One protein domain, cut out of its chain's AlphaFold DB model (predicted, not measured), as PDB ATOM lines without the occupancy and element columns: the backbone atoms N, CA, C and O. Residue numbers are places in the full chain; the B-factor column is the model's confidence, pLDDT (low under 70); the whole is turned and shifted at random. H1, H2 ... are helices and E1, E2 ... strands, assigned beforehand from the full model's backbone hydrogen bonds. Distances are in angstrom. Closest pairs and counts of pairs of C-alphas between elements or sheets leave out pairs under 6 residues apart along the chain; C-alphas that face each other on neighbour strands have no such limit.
ATOM      1  N   ARG A  88     144.462 197.607 205.214       80.12
ATOM      2  CA  ARG A  88     143.326 198.533 205.241       80.12
ATOM      3  C   ARG A  88     141.996 197.779 205.366       80.12
ATOM      4  O   ARG A  88     141.737 196.841 204.618       80.12
ATOM      5  N   GLY A  89     141.156 198.208 206.309       80.94
ATOM      6  CA  GLY A  89     139.837 197.608 206.555       80.94
ATOM      7  C   GLY A  89     139.855 196.285 207.327       80.94
ATOM      8  O   GLY A  89     138.803 195.674 207.484       80.94
ATOM      9  N   ARG A  90     141.016 195.823 207.810       83.56
ATOM     10  CA  ARG A  90     141.100 194.676 208.727       83.56
ATOM     11  C   ARG A  90     140.879 195.136 210.169       83.56
ATOM     12  O   ARG A  90     141.211 196.266 210.526       83.56
ATOM     13  N   ALA A  91     140.345 194.233 210.988       86.00
ATOM     14  CA  ALA A  91     140.289 194.398 212.434       86.00
ATOM     15  C   ALA A  91     141.585 193.885 213.082       86.00
ATOM     16  O   ALA A  91     142.169 192.900 212.616       86.00
ATOM     17  N   PHE A  92     142.017 194.538 214.159       85.88
ATOM     18  CA  PHE A  92     143.245 194.217 214.878       85.88
ATOM     19  C   PHE A  92     142.976 193.987 216.357       85.88
ATOM     20  O   PHE A  92     142.375 194.833 217.023       85.88
ATOM     21  N   LEU A  93     143.501 192.883 216.883       86.25
ATOM     22  CA  LEU A  93     143.692 192.728 218.317       86.25
ATOM     23  C   LEU A  93     145.096 193.224 218.648       86.25
ATOM     24  O   LEU A  93     146.066 192.734 218.080       86.25
ATOM     25  N   VAL A  94     145.214 194.184 219.559       84.56
ATOM     26  CA  VAL A  94     146.497 194.807 219.897       84.56
ATOM     27  C   VAL A  94     146.821 194.525 221.351       84.56
ATOM     28  O   VAL A  94     146.076 194.934 222.237       84.56
ATOM     29  N   LEU A  95     147.954 193.870 221.586       82.81
ATOM     30  CA  LEU A  95     148.523 193.663 222.913       82.81
ATOM     31  C   LEU A  95     149.676 194.643 223.131       82.81
ATOM     32  O   LEU A  95     150.494 194.831 222.234       82.81
ATOM     33  N   GLY A  96     149.773 195.244 224.314       80.19
ATOM     34  CA  GLY A  96     150.865 196.153 224.676       80.19
ATOM     35  C   GLY A  96     150.374 197.535 225.095       80.19
ATOM     36  O   GLY A  96     149.210 197.718 225.447       80.19
ATOM     37  N   TRP A  97     151.270 198.525 225.087       82.00
ATOM     38  CA  TRP A  97     150.968 199.838 225.664       82.00
ATOM     39  C   TRP A  97     149.735 200.535 225.044       82.00
ATOM     40  O   TRP A  97     149.586 200.539 223.819       82.00
ATOM     41  N   PRO A  98     148.919 201.252 225.846       82.69
ATOM     42  CA  PRO A  98     147.753 201.998 225.354       82.69
ATOM     43  C   PRO A  98     148.063 203.040 224.270       82.69
ATOM     44  O   PRO A  98     147.175 203.438 223.519       82.69
ATOM     45  N   GLU A  99     149.301 203.534 224.194       81.50
ATOM     46  CA  GLU A  99     149.706 204.460 223.133       81.50
ATOM     47  C   GLU A  99     149.761 203.778 221.761       81.50
ATOM     48  O   GLU A  99     149.317 204.365 220.781       81.50
ATOM     49  N   LEU A 100     150.204 202.514 221.690       81.31
ATOM     50  CA  LEU A 100     150.188 201.750 220.441       81.31
ATOM     51  C   LEU A 100     148.757 201.620 219.912       81.31
ATOM     52  O   LEU A 100     148.510 201.871 218.738       81.31
ATOM     53  N   GLN A 101     147.805 201.293 220.789       85.56
ATOM     54  CA  GLN A 101     146.388 201.226 220.427       85.56
ATOM     55  C   GLN A 101     145.880 202.577 219.897       85.56
ATOM     56  O   GLN A 101     145.211 202.638 218.865       85.56
ATOM     57  N   ARG A 102     146.240 203.682 220.563       85.06
ATOM     58  CA  ARG A 102     145.858 205.036 220.134       85.06
ATOM     59  C   ARG A 102     146.437 205.415 218.773       85.06
ATOM     60  O   ARG A 102     145.715 206.001 217.971       85.06
ATOM     61  N   ASP A 103     147.693 205.082 218.495       81.00
ATOM     62  CA  ASP A 103     148.323 205.384 217.205       81.00
ATOM     63  C   ASP A 103     147.685 204.588 216.055       81.00
ATOM     64  O   ASP A 103     147.406 205.156 214.992       81.00
ATOM     65  N   LEU A 104     147.343 203.320 216.306       83.69
ATOM     66  CA  LEU A 104     146.621 202.471 215.355       83.69
ATOM     67  C   LEU A 104     145.221 203.026 215.048       83.69
ATOM     68  O   LEU A 104     144.869 203.189 213.878       83.69
ATOM     69  N   LEU A 105     144.461 203.415 216.078       86.00
ATOM     70  CA  LEU A 105     143.150 204.059 215.909       86.00
ATOM     71  C   LEU A 105     143.244 205.369 215.117       86.00
ATOM     72  O   LEU A 105     142.442 205.604 214.215       86.00
ATOM     73  N   ARG A 106     144.238 206.220 215.413       83.06
ATOM     74  CA  ARG A 106     144.467 207.485 214.686       83.06
ATOM     75  C   ARG A 106     144.762 207.272 213.207       83.06
ATOM     76  O   ARG A 106     144.435 208.132 212.399       83.06
ATOM     77  N   SER A 107     145.347 206.132 212.859       77.44
ATOM     78  CA  SER A 107     145.632 205.769 211.468       77.44
ATOM     79  C   SER A 107     144.433 205.128 210.763       77.44
ATOM     80  O   SER A 107     144.565 204.617 209.653       77.44
ATOM     81  N   GLY A 108     143.256 205.149 211.398       81.81
ATOM     82  CA  GLY A 108     142.013 204.626 210.838       81.81
ATOM     83  C   GLY A 108     141.912 203.103 210.872       81.81
ATOM     84  O   GLY A 108     141.076 202.538 210.166       81.81
ATOM     85  N   LEU A 109     142.756 202.427 211.658       85.12
ATOM     86  CA  LEU A 109     142.670 200.983 211.842       85.12
ATOM     87  C   LEU A 109     141.579 200.644 212.852       85.12
ATOM     88  O   LEU A 109     141.400 201.327 213.862       85.12
ATOM     89  N   GLN A 110     140.851 199.565 212.582       86.75
ATOM     90  CA  GLN A 110     139.786 199.098 213.457       86.75
ATOM     91  C   GLN A 110     140.378 198.190 214.528       86.75
ATOM     92  O   GLN A 110     140.937 197.142 214.212       86.75
ATOM     93  N   LEU A 111     140.259 198.578 215.795       86.50
ATOM     94  CA  LEU A 111     140.640 197.711 216.906       86.50
ATOM     95  C   LEU A 111     139.430 196.898 217.358       86.50
ATOM     96  O   LEU A 111     138.360 197.461 217.580       86.50
ATOM     97  N   CYS A 112     139.597 195.587 217.507       83.44
ATOM     98  CA  CYS A 112     138.550 194.714 218.020       83.44
ATOM     99  C   CYS A 112     138.770 194.414 219.507       83.44
ATOM    100  O   CYS A 112     139.840 193.966 219.933       83.44
ATOM    101  N   SER A 113     137.724 194.622 220.304       70.00
ATOM    102  CA  SER A 113     137.654 194.170 221.697       70.00
ATOM    103  C   SER A 113     137.148 192.730 221.823       70.00
ATOM    104  O   SER A 113     137.396 192.091 222.841       70.00
ATOM    105  N   GLU A 114     136.492 192.194 220.791       68.25
ATOM    106  CA  GLU A 114     135.830 190.885 220.805       68.25
ATOM    107  C   GLU A 114     136.247 190.013 219.617       68.25
ATOM    108  O   GLU A 114     136.809 190.505 218.635       68.25
ATOM    109  N   THR A 115     135.980 188.707 219.723       59.94
ATOM    110  CA  THR A 115     136.228 187.687 218.693       59.94
ATOM    111  C   THR A 115     135.286 187.850 217.503       59.94
ATOM    112  O   THR A 115     134.345 187.085 217.327       59.94
ATOM    113  N   THR A 116     135.523 188.883 216.697       58.38
ATOM    114  CA  THR A 116     134.951 189.031 215.349       58.38
ATOM    115  C   THR A 116     135.769 188.238 214.322       58.38
ATOM    116  O   THR A 116     136.867 187.796 214.649       58.38
ATOM    117  N   ASP A 117     135.262 188.082 213.092       60.88
ATOM    118  CA  ASP A 117     135.738 187.192 212.007       60.88
ATOM    119  C   ASP A 117     137.236 187.291 211.607       60.88
ATOM    120  O   ASP A 117     137.590 187.666 210.489       60.88
ATOM    121  N   SER A 118     138.132 186.847 212.494       66.81
ATOM    122  CA  SER A 118     139.572 186.653 212.269       66.81
ATOM    123  C   SER A 118     140.409 187.948 212.187       66.81
ATOM    124  O   SER A 118     140.870 188.346 211.104       66.81
ATOM    125  N   PRO A 119     140.654 188.630 213.325       71.75
ATOM    126  CA  PRO A 119     141.507 189.805 213.353       71.75
ATOM    127  C   PRO A 119     142.984 189.448 213.172       71.75
ATOM    128  O   PRO A 119     143.440 188.321 213.396       71.75
ATOM    129  N   VAL A 120     143.750 190.461 212.791       77.56
ATOM    130  CA  VAL A 120     145.210 190.422 212.825       77.56
ATOM    131  C   VAL A 120     145.670 190.675 214.257       77.56
ATOM    132  O   VAL A 120     145.316 191.694 214.847       77.56
ATOM    133  N   LEU A 121     146.474 189.769 214.813       79.31
ATOM    134  CA  LEU A 121     147.060 189.966 216.136       79.31
ATOM    135  C   LEU A 121     148.318 190.832 216.018       79.31
ATOM    136  O   LEU A 121     149.245 190.485 215.290       79.31
ATOM    137  N   VAL A 122     148.368 191.939 216.752       78.00
ATOM    138  CA  VAL A 122     149.527 192.831 216.843       78.00
ATOM    139  C   VAL A 122     150.083 192.773 218.257       78.00
ATOM    140  O   VAL A 122     149.411 193.117 219.226       78.00
ATOM    141  N   LEU A 123     151.336 192.354 218.361       74.19
ATOM    142  CA  LEU A 123     152.099 192.242 219.593       74.19
ATOM    143  C   LEU A 123     153.024 193.450 219.723       74.19
ATOM    144  O   LEU A 123     154.063 193.552 219.065       74.19
ATOM    145  N   GLY A 124     152.619 194.386 220.567       71.69
ATOM    146  CA  GLY A 124     153.415 195.516 221.006       71.69
ATOM    147  C   GLY A 124     154.314 195.185 222.191       71.69
ATOM    148  O   GLY A 124     154.201 194.145 222.837       71.69
ATOM    149  N   THR A 125     155.200 196.124 222.500       65.56
ATOM    150  CA  THR A 125     155.980 196.127 223.731       65.56
ATOM    151  C   THR A 125     155.150 196.713 224.873       65.56
ATOM    152  O   THR A 125     154.305 197.588 224.668       65.56
ATOM    153  N   GLY A 126     155.317 196.145 226.070       68.94
ATOM    154  CA  GLY A 126     154.622 196.572 227.281       68.94
ATOM    155  C   GLY A 126     154.123 195.437 228.179       68.94
ATOM    156  O   GLY A 126     154.218 194.256 227.818       68.94
ATOM    157  N   PRO A 127     153.623 195.786 229.379       65.88
ATOM    158  CA  PRO A 127     152.867 194.852 230.194       65.88
ATOM    159  C   PRO A 127     151.595 194.478 229.430       65.88
ATOM    160  O   PRO A 127     150.924 195.346 228.874       65.88
ATOM    161  N   VAL A 128     151.308 193.183 229.387       71.69
ATOM    162  CA  VAL A 128     150.069 192.639 228.831       71.69
ATOM    163  C   VAL A 128     149.314 192.067 230.016       71.69
ATOM    164  O   VAL A 128     149.917 191.396 230.857       71.69
ATOM    165  N   LEU A 129     148.036 192.402 230.141       75.06
ATOM    166  CA  LEU A 129     147.228 191.842 231.217       75.06
ATOM    167  C   LEU A 129     146.971 190.362 230.931       75.06
ATOM    168  O   LEU A 129     146.777 189.977 229.780       75.06
ATOM    169  N   GLU A 130     146.895 189.536 231.972       76.25
ATOM    170  CA  GLU A 130     146.611 188.099 231.835       76.25
ATOM    171  C   GLU A 130     145.330 187.842 231.018       76.25
ATOM    172  O   GLU A 130     145.272 186.951 230.173       76.25
ATOM    173  N   THR A 131     144.317 188.692 231.193       77.06
ATOM    174  CA  THR A 131     143.062 188.645 230.432       77.06
ATOM    175  C   THR A 131     143.252 188.925 228.939       77.06
ATOM    176  O   THR A 131     142.533 188.373 228.106       77.06
ATOM    177  N   GLU A 132     144.214 189.767 228.567       76.25
ATOM    178  CA  GLU A 132     144.555 190.045 227.172       76.25
ATOM    179  C   GLU A 132     145.381 188.902 226.560       76.25
ATOM    180  O   GLU A 132     145.182 188.570 225.391       76.25
ATOM    181  N   GLU A 133     146.245 188.251 227.347       74.19
ATOM    182  CA  GLU A 133     146.995 187.061 226.917       74.19
ATOM    183  C   GLU A 133     146.073 185.863 226.673       74.19
ATOM    184  O   GLU A 133     146.184 185.200 225.640       74.19
ATOM    185  N   GLN A 134     145.110 185.619 227.568       76.75
ATOM    186  CA  GLN A 134     144.092 184.577 227.391       76.75
ATOM    187  C   GLN A 134     143.250 184.823 226.134       76.75
ATOM    188  O   GLN A 134     143.000 183.900 225.356       76.75
ATOM    189  N   ARG A 135     142.864 186.081 225.887       76.19
ATOM    190  CA  ARG A 135     142.177 186.462 224.648       76.19
ATOM    191  C   ARG A 135     143.048 186.186 223.430       76.19
ATOM    192  O   ARG A 135     142.579 185.552 222.493       76.19
ATOM    193  N   ALA A 136     144.310 186.612 223.435       77.19
ATOM    194  CA  ALA A 136     145.227 186.358 222.328       77.19
ATOM    195  C   ALA A 136     145.388 184.857 222.036       77.19
ATOM    196  O   ALA A 136     145.320 184.463 220.873       77.19
ATOM    197  N   ALA A 137     145.505 184.017 223.070       76.88
ATOM    198  CA  ALA A 137     145.532 182.560 222.930       76.88
ATOM    199  C   ALA A 137     144.247 182.014 222.280       76.88
ATOM    200  O   ALA A 137     144.297 181.183 221.369       76.88
ATOM    201  N   GLN A 138     143.080 182.527 222.682       77.69
ATOM    202  CA  GLN A 138     141.803 182.154 222.075       77.69
ATOM    203  C   GLN A 138     141.734 182.542 220.585       77.69
ATOM    204  O   GLN A 138     141.257 181.761 219.767       77.69
ATOM    205  N   PHE A 139     142.260 183.706 220.199       76.50
ATOM    206  CA  PHE A 139     142.318 184.117 218.790       76.50
ATOM    207  C   PHE A 139     143.262 183.252 217.949       76.50
ATOM    208  O   PHE A 139     142.946 182.900 216.811       76.50
ATOM    209  N   LEU A 140     144.420 182.897 218.503       74.81
ATOM    210  CA  LEU A 140     145.412 182.066 217.822       74.81
ATOM    211  C   LEU A 140     144.868 180.659 217.539       74.81
ATOM    212  O   LEU A 140     144.939 180.199 216.393       74.81
ATOM    213  N   THR A 141     144.210 180.059 218.537       74.00
ATOM    214  CA  THR A 141     143.574 178.735 218.430       74.00
ATOM    215  C   THR A 141     142.372 178.720 217.483       74.00
ATOM    216  O   THR A 141     142.131 177.720 216.810       74.00
ATOM    217  N   GLN A 142     141.654 179.840 217.344       74.62
ATOM    218  CA  GLN A 142     140.580 180.017 216.352       74.62
ATOM    219  C   GLN A 142     141.091 180.251 214.919       74.62
ATOM    220  O   GLN A 142     140.297 180.445 213.999       74.62
ATOM    221  N   GLY A 143     142.408 180.210 214.706       66.75
ATOM    222  CA  GLY A 143     143.002 180.292 213.379       66.75
ATOM    223  C   GLY A 143     143.242 181.719 212.899       66.75
ATOM    224  O   GLY A 143     143.207 181.946 211.689       66.75
ATOM    225  N   SER A 144     143.514 182.680 213.798       69.62
ATOM    226  CA  SER A 144     144.035 183.988 213.370       69.62
ATOM    227  C   SER A 144     145.215 183.765 212.411       69.62
ATOM    228  O   SER A 144     146.205 183.119 212.783       69.62
ATOM    229  N   PRO A 145     145.131 184.270 211.168       64.25
ATOM    230  CA  PRO A 145     146.043 183.883 210.101       64.25
ATOM    231  C   PRO A 145     147.414 184.541 210.240       64.25
ATOM    232  O   PRO A 145     148.338 184.173 209.521       64.25
ATOM    233  N   MET A 146     147.549 185.546 211.113       70.88
ATOM    234  CA  MET A 146     148.727 186.400 211.135       70.88
ATOM    235  C   MET A 146     148.960 187.047 212.499       70.88
ATOM    236  O   MET A 146     148.035 187.587 213.114       70.88
ATOM    237  N   VAL A 147     150.225 187.031 212.914       71.81
ATOM    238  CA  VAL A 147     150.744 187.674 214.122       71.81
ATOM    239  C   VAL A 147     151.802 188.678 213.693       71.81
ATOM    240  O   VAL A 147     152.675 188.349 212.901       71.81
ATOM    241  N   ILE A 148     151.747 189.908 214.190       70.69
ATOM    242  CA  ILE A 148     152.718 190.952 213.856       70.69
ATOM    243  C   ILE A 148     153.387 191.414 215.136       70.69
ATOM    244  O   ILE A 148     152.705 191.886 216.037       70.69
ATOM    245  N   GLN A 149     154.708 191.312 215.216       73.12
ATOM    246  CA  GLN A 149     155.466 191.713 216.398       73.12
ATOM    247  C   GLN A 149     156.245 193.005 216.158       73.12
ATOM    248  O   GLN A 149     156.904 193.183 215.128       73.12
ATOM    249  N   ARG A 150     156.145 193.917 217.131       67.38
ATOM    250  CA  ARG A 150     156.805 195.225 217.133       67.38
ATOM    251  C   ARG A 150     158.329 195.106 217.210       67.38
ATOM    252  O   ARG A 150     158.885 194.174 217.786       67.38
ATOM    253  N   TYR A 151     158.969 196.106 216.612       57.88
ATOM    254  CA  TYR A 151     160.404 196.365 216.612       57.88
ATOM    255  C   TYR A 151     161.030 196.306 218.014       57.88
ATOM    256  O   TYR A 151     160.455 196.830 218.963       57.88
ATOM    257  N   GLY A 152     162.215 195.689 218.123       53.53
ATOM    258  CA  GLY A 152     163.018 195.648 219.357       53.53
ATOM    259  C   GLY A 152     162.744 194.475 220.309       53.53
ATOM    260  O   GLY A 152     163.284 194.448 221.410       53.53
ATOM    261  N   GLN A 153     161.924 193.489 219.923       59.25
ATOM    262  CA  GLN A 153     161.677 192.295 220.742       59.25
ATOM    263  C   GLN A 153     162.460 191.081 220.213       59.25
ATOM    264  O   GLN A 153     162.214 190.641 219.090       59.25
ATOM    265  N   PRO A 154     163.380 190.495 221.002       48.22
ATOM    266  CA  PRO A 154     164.147 189.325 220.574       48.22
ATOM    267  C   PRO A 154     163.375 187.999 220.694       48.22
ATOM    268  O   PRO A 154     163.774 187.011 220.070       48.22
ATOM    269  N   HIS A 155     162.277 187.962 221.458       55.66
ATOM    270  CA  HIS A 155     161.551 186.732 221.777       55.66
ATOM    271  C   HIS A 155     160.097 186.784 221.319       55.66
ATOM    272  O   HIS A 155     159.364 187.720 221.637       55.66
ATOM    273  N   VAL A 156     159.675 185.741 220.603       57.59
ATOM    274  CA  VAL A 156     158.262 185.469 220.338       57.59
ATOM    275  C   VAL A 156     157.644 185.082 221.675       57.59
ATOM    276  O   VAL A 156     158.060 184.091 222.271       57.59
ATOM    277  N   ARG A 157     156.695 185.873 222.188       63.34
ATOM    278  CA  ARG A 157     155.932 185.436 223.362       63.34
ATOM    279  C   ARG A 157     155.096 184.230 222.953       63.34
ATOM    280  O   ARG A 157     154.281 184.331 222.038       63.34
ATOM    281  N   THR A 158     155.322 183.102 223.612       60.47
ATOM    282  CA  THR A 158     154.462 181.931 223.486       60.47
ATOM    283  C   THR A 158     153.218 182.156 224.339       60.47
ATOM    284  O   THR A 158     153.304 182.532 225.507       60.47
ATOM    285  N   PHE A 159     152.048 181.978 223.733       67.00
ATOM    286  CA  PHE A 159     150.769 182.030 224.435       67.00
ATOM    287  C   PHE A 159     150.373 180.615 224.857       67.00
ATOM    288  O   PHE A 159     150.765 179.638 224.214       67.00
ATOM    289  N   ALA A 160     149.616 180.491 225.949       58.47
ATOM    290  CA  ALA A 160     149.200 179.194 226.471       58.47
ATOM    291  C   ALA A 160     148.492 178.361 225.385       58.47
ATOM    292  O   ALA A 160     147.477 178.786 224.838       58.47
ATOM    293  N   GLY A 161     149.029 177.172 225.092       58.97
ATOM    294  CA  GLY A 161     148.447 176.223 224.137       58.97
ATOM    295  C   GLY A 161     148.960 176.304 222.695       58.97
ATOM    296  O   GLY A 161     148.544 175.478 221.890       58.97
ATOM    297  N   GLU A 162     149.871 177.226 222.367       65.69
ATOM    298  CA  GLU A 162     150.467 177.341 221.026       65.69
ATOM    299  C   GLU A 162     151.925 176.856 220.991       65.69
ATOM    300  O   GLU A 162     152.717 177.125 221.897       65.69
ATOM    301  N   ASP A 163     152.288 176.167 219.907       70.88
ATOM    302  CA  ASP A 163     153.669 175.792 219.604       70.88
ATOM    303  C   ASP A 163     154.416 177.001 219.014       70.88
ATOM    304  O   ASP A 163     153.949 177.657 218.077       70.88
ATOM    305  N   GLU A 164     155.610 177.288 219.535       69.50
ATOM    306  CA  GLU A 164     156.477 178.361 219.047       69.50
ATOM    307  C   GLU A 164     156.755 178.229 217.540       69.50
ATOM    308  O   GLU A 164     156.812 179.237 216.830       69.50
ATOM    309  N   ALA A 165     156.876 177.001 217.023       69.44
ATOM    310  CA  ALA A 165     157.087 176.768 215.596       69.44
ATOM    311  C   ALA A 165     155.891 177.241 214.751       69.44
ATOM    312  O   ALA A 165     156.077 177.901 213.725       69.44
ATOM    313  N   GLN A 166     154.660 176.975 215.199       67.44
ATOM    314  CA  GLN A 166     153.444 177.411 214.504       67.44
ATOM    315  C   GLN A 166     153.283 178.931 214.546       67.44
ATOM    316  O   GLN A 166     152.954 179.545 213.524       67.44
ATOM    317  N   LEU A 167     153.595 179.550 215.687       70.00
ATOM    318  CA  LEU A 167     153.609 181.005 215.823       70.00
ATOM    319  C   LEU A 167     154.618 181.645 214.872       70.00
ATOM    320  O   LEU A 167     154.273 182.590 214.165       70.00
ATOM    321  N   ARG A 168     155.835 181.097 214.782       70.25
ATOM    322  CA  ARG A 168     156.885 181.594 213.878       70.25
ATOM    323  C   ARG A 168     156.467 181.568 212.407       70.25
ATOM    324  O   ARG A 168     156.833 182.483 211.678       70.25
ATOM    325  N   HIS A 169     155.671 180.590 211.970       70.25
ATOM    326  CA  HIS A 169     155.159 180.545 210.593       70.25
ATOM    327  C   HIS A 169     154.134 181.643 210.269       70.25
ATOM    328  O   HIS A 169     153.985 182.005 209.103       70.25
ATOM    329  N   ARG A 170     153.435 182.181 211.276       70.88
ATOM    330  CA  ARG A 170     152.441 183.262 211.120       70.88
ATOM    331  C   ARG A 170     152.993 184.641 211.492       70.88
ATOM    332  O   ARG A 170     152.287 185.639 211.336       70.88
ATOM    333  N   LEU A 171     154.218 184.686 212.014       71.50
ATOM    334  CA  LEU A 171     154.835 185.870 212.587       71.50
ATOM    335  C   LEU A 171     155.473 186.752 211.513       71.50
ATOM    336  O   LEU A 171     156.438 186.368 210.857       71.50
ATOM    337  N   ILE A 172     154.990 187.985 211.409       70.31
ATOM    338  CA  ILE A 172     155.697 189.078 210.753       70.31
ATOM    339  C   ILE A 172     156.430 189.856 211.832       70.31
ATOM    340  O   ILE A 172     155.836 190.587 212.625       70.31
ATOM    341  N   GLU A 173     157.742 189.702 211.847       68.75
ATOM    342  CA  GLU A 173     158.592 190.416 212.777       68.75
ATOM    343  C   GLU A 173     159.093 191.722 212.157       68.75
ATOM    344  O   GLU A 173     159.702 191.724 211.085       68.75
ATOM    345  N   LEU A 174     158.867 192.845 212.838       64.50
ATOM    346  CA  LEU A 174     159.380 194.147 212.418       64.50
ATOM    347  C   LEU A 174     160.742 194.443 213.053       64.50
ATOM    348  O   LEU A 174     160.903 195.447 213.730       64.50
TER     349      LEU A 174
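This is residues 88 to 174 of the 265 residues of an uncharacterized protein of Candidatus Eisenbacteria bacterium (UniProt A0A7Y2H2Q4). A small, twisted sheet of four parallel strands forms the core, with H1 packed on one face over E1 and H2 packed on the opposite face over E1 and E2. H3 only grazes the sheet, and two long links without a named element run round the outside. The printed part has 87 residues, in the order E1 H1 E2 H2 E3 H3 E4; the strands stand E1, E2, E3, E4 across the sheet. The class is mixed, helices and strands, with under half of the residues, 43, in named elements. The whole is compact, with a radius of gyration of the C-alphas of 12.0 A, and rounded, spanning 33 by 29 by 24 A.

E1, residues 91 to 95, begins at C-alpha 91 at (140.289, 194.398, 212.434) and is 13.3 A long. H1 is residues 98 to 106, 12.4 A. E2 is residues 120 to 123, 9.8 A. H2, residues 130 to 141, is the longest helix at 16.6 A, beginning at C-alpha 130 at (146.611, 188.099, 231.835). E3 is residues 147 to 149, H3 residues 164 to 170. E4, residues 171 to 173, ends at C-alpha 173 at (158.592, 190.416, 212.777).

E1 and E2 are parallel at 19 degrees, with N 95 and O 122 2.9 A apart, within hydrogen-bond range. E2 and E3 are parallel at 27 degrees, with N 123 and O 148 at 2.7 A. E3 and E4 are parallel at 21 degrees, with N 172 and O 147 at 2.8 A. From edge to edge the strands' lines turn by 67 degrees. Residues 110 to 111 also pair, parallel, with residues 91 to 92 of E1. H1 is on the sheet at a height of 10.0 A, over a local plane only just large enough, with 6 C-alphas; it runs along E1 at 8 degrees on the local plane. Its closest C-alphas to E1 are those of Val 94 and Gln 101, 6.4 A apart. H2, on the opposite face, has a height of 9.9 A and runs slantwise to E2 at 41 degrees on the local plane; its closest C-alphas to E1 are those of Leu 95 and Glu 132, 6.9 A apart. H3 only grazes the sheet, with residues 165 to 170. The three helices are apart from one another. In H1, H2 and H3 every O i to N i+4 pair is within hydrogen-bond range. Three strand-helix-strand units, each two parallel neighbour strands with a helix between, follow in turn: the crossover of E1, H1, E2 is left-handed, while those of E2, H2, E3 and of E3, H3, E4 are right-handed.

The C-alphas of Arg 106 and Asp 163 are the two farthest apart, 33.4 A. The printed part has no cut. The links H1 to E2, residues 107 to 119, and E3 to H3, residues 150 to 163, are long. The mean pLDDT of the printed part is 73.0, and 29 residues are under 70, among them residues 150 to 162.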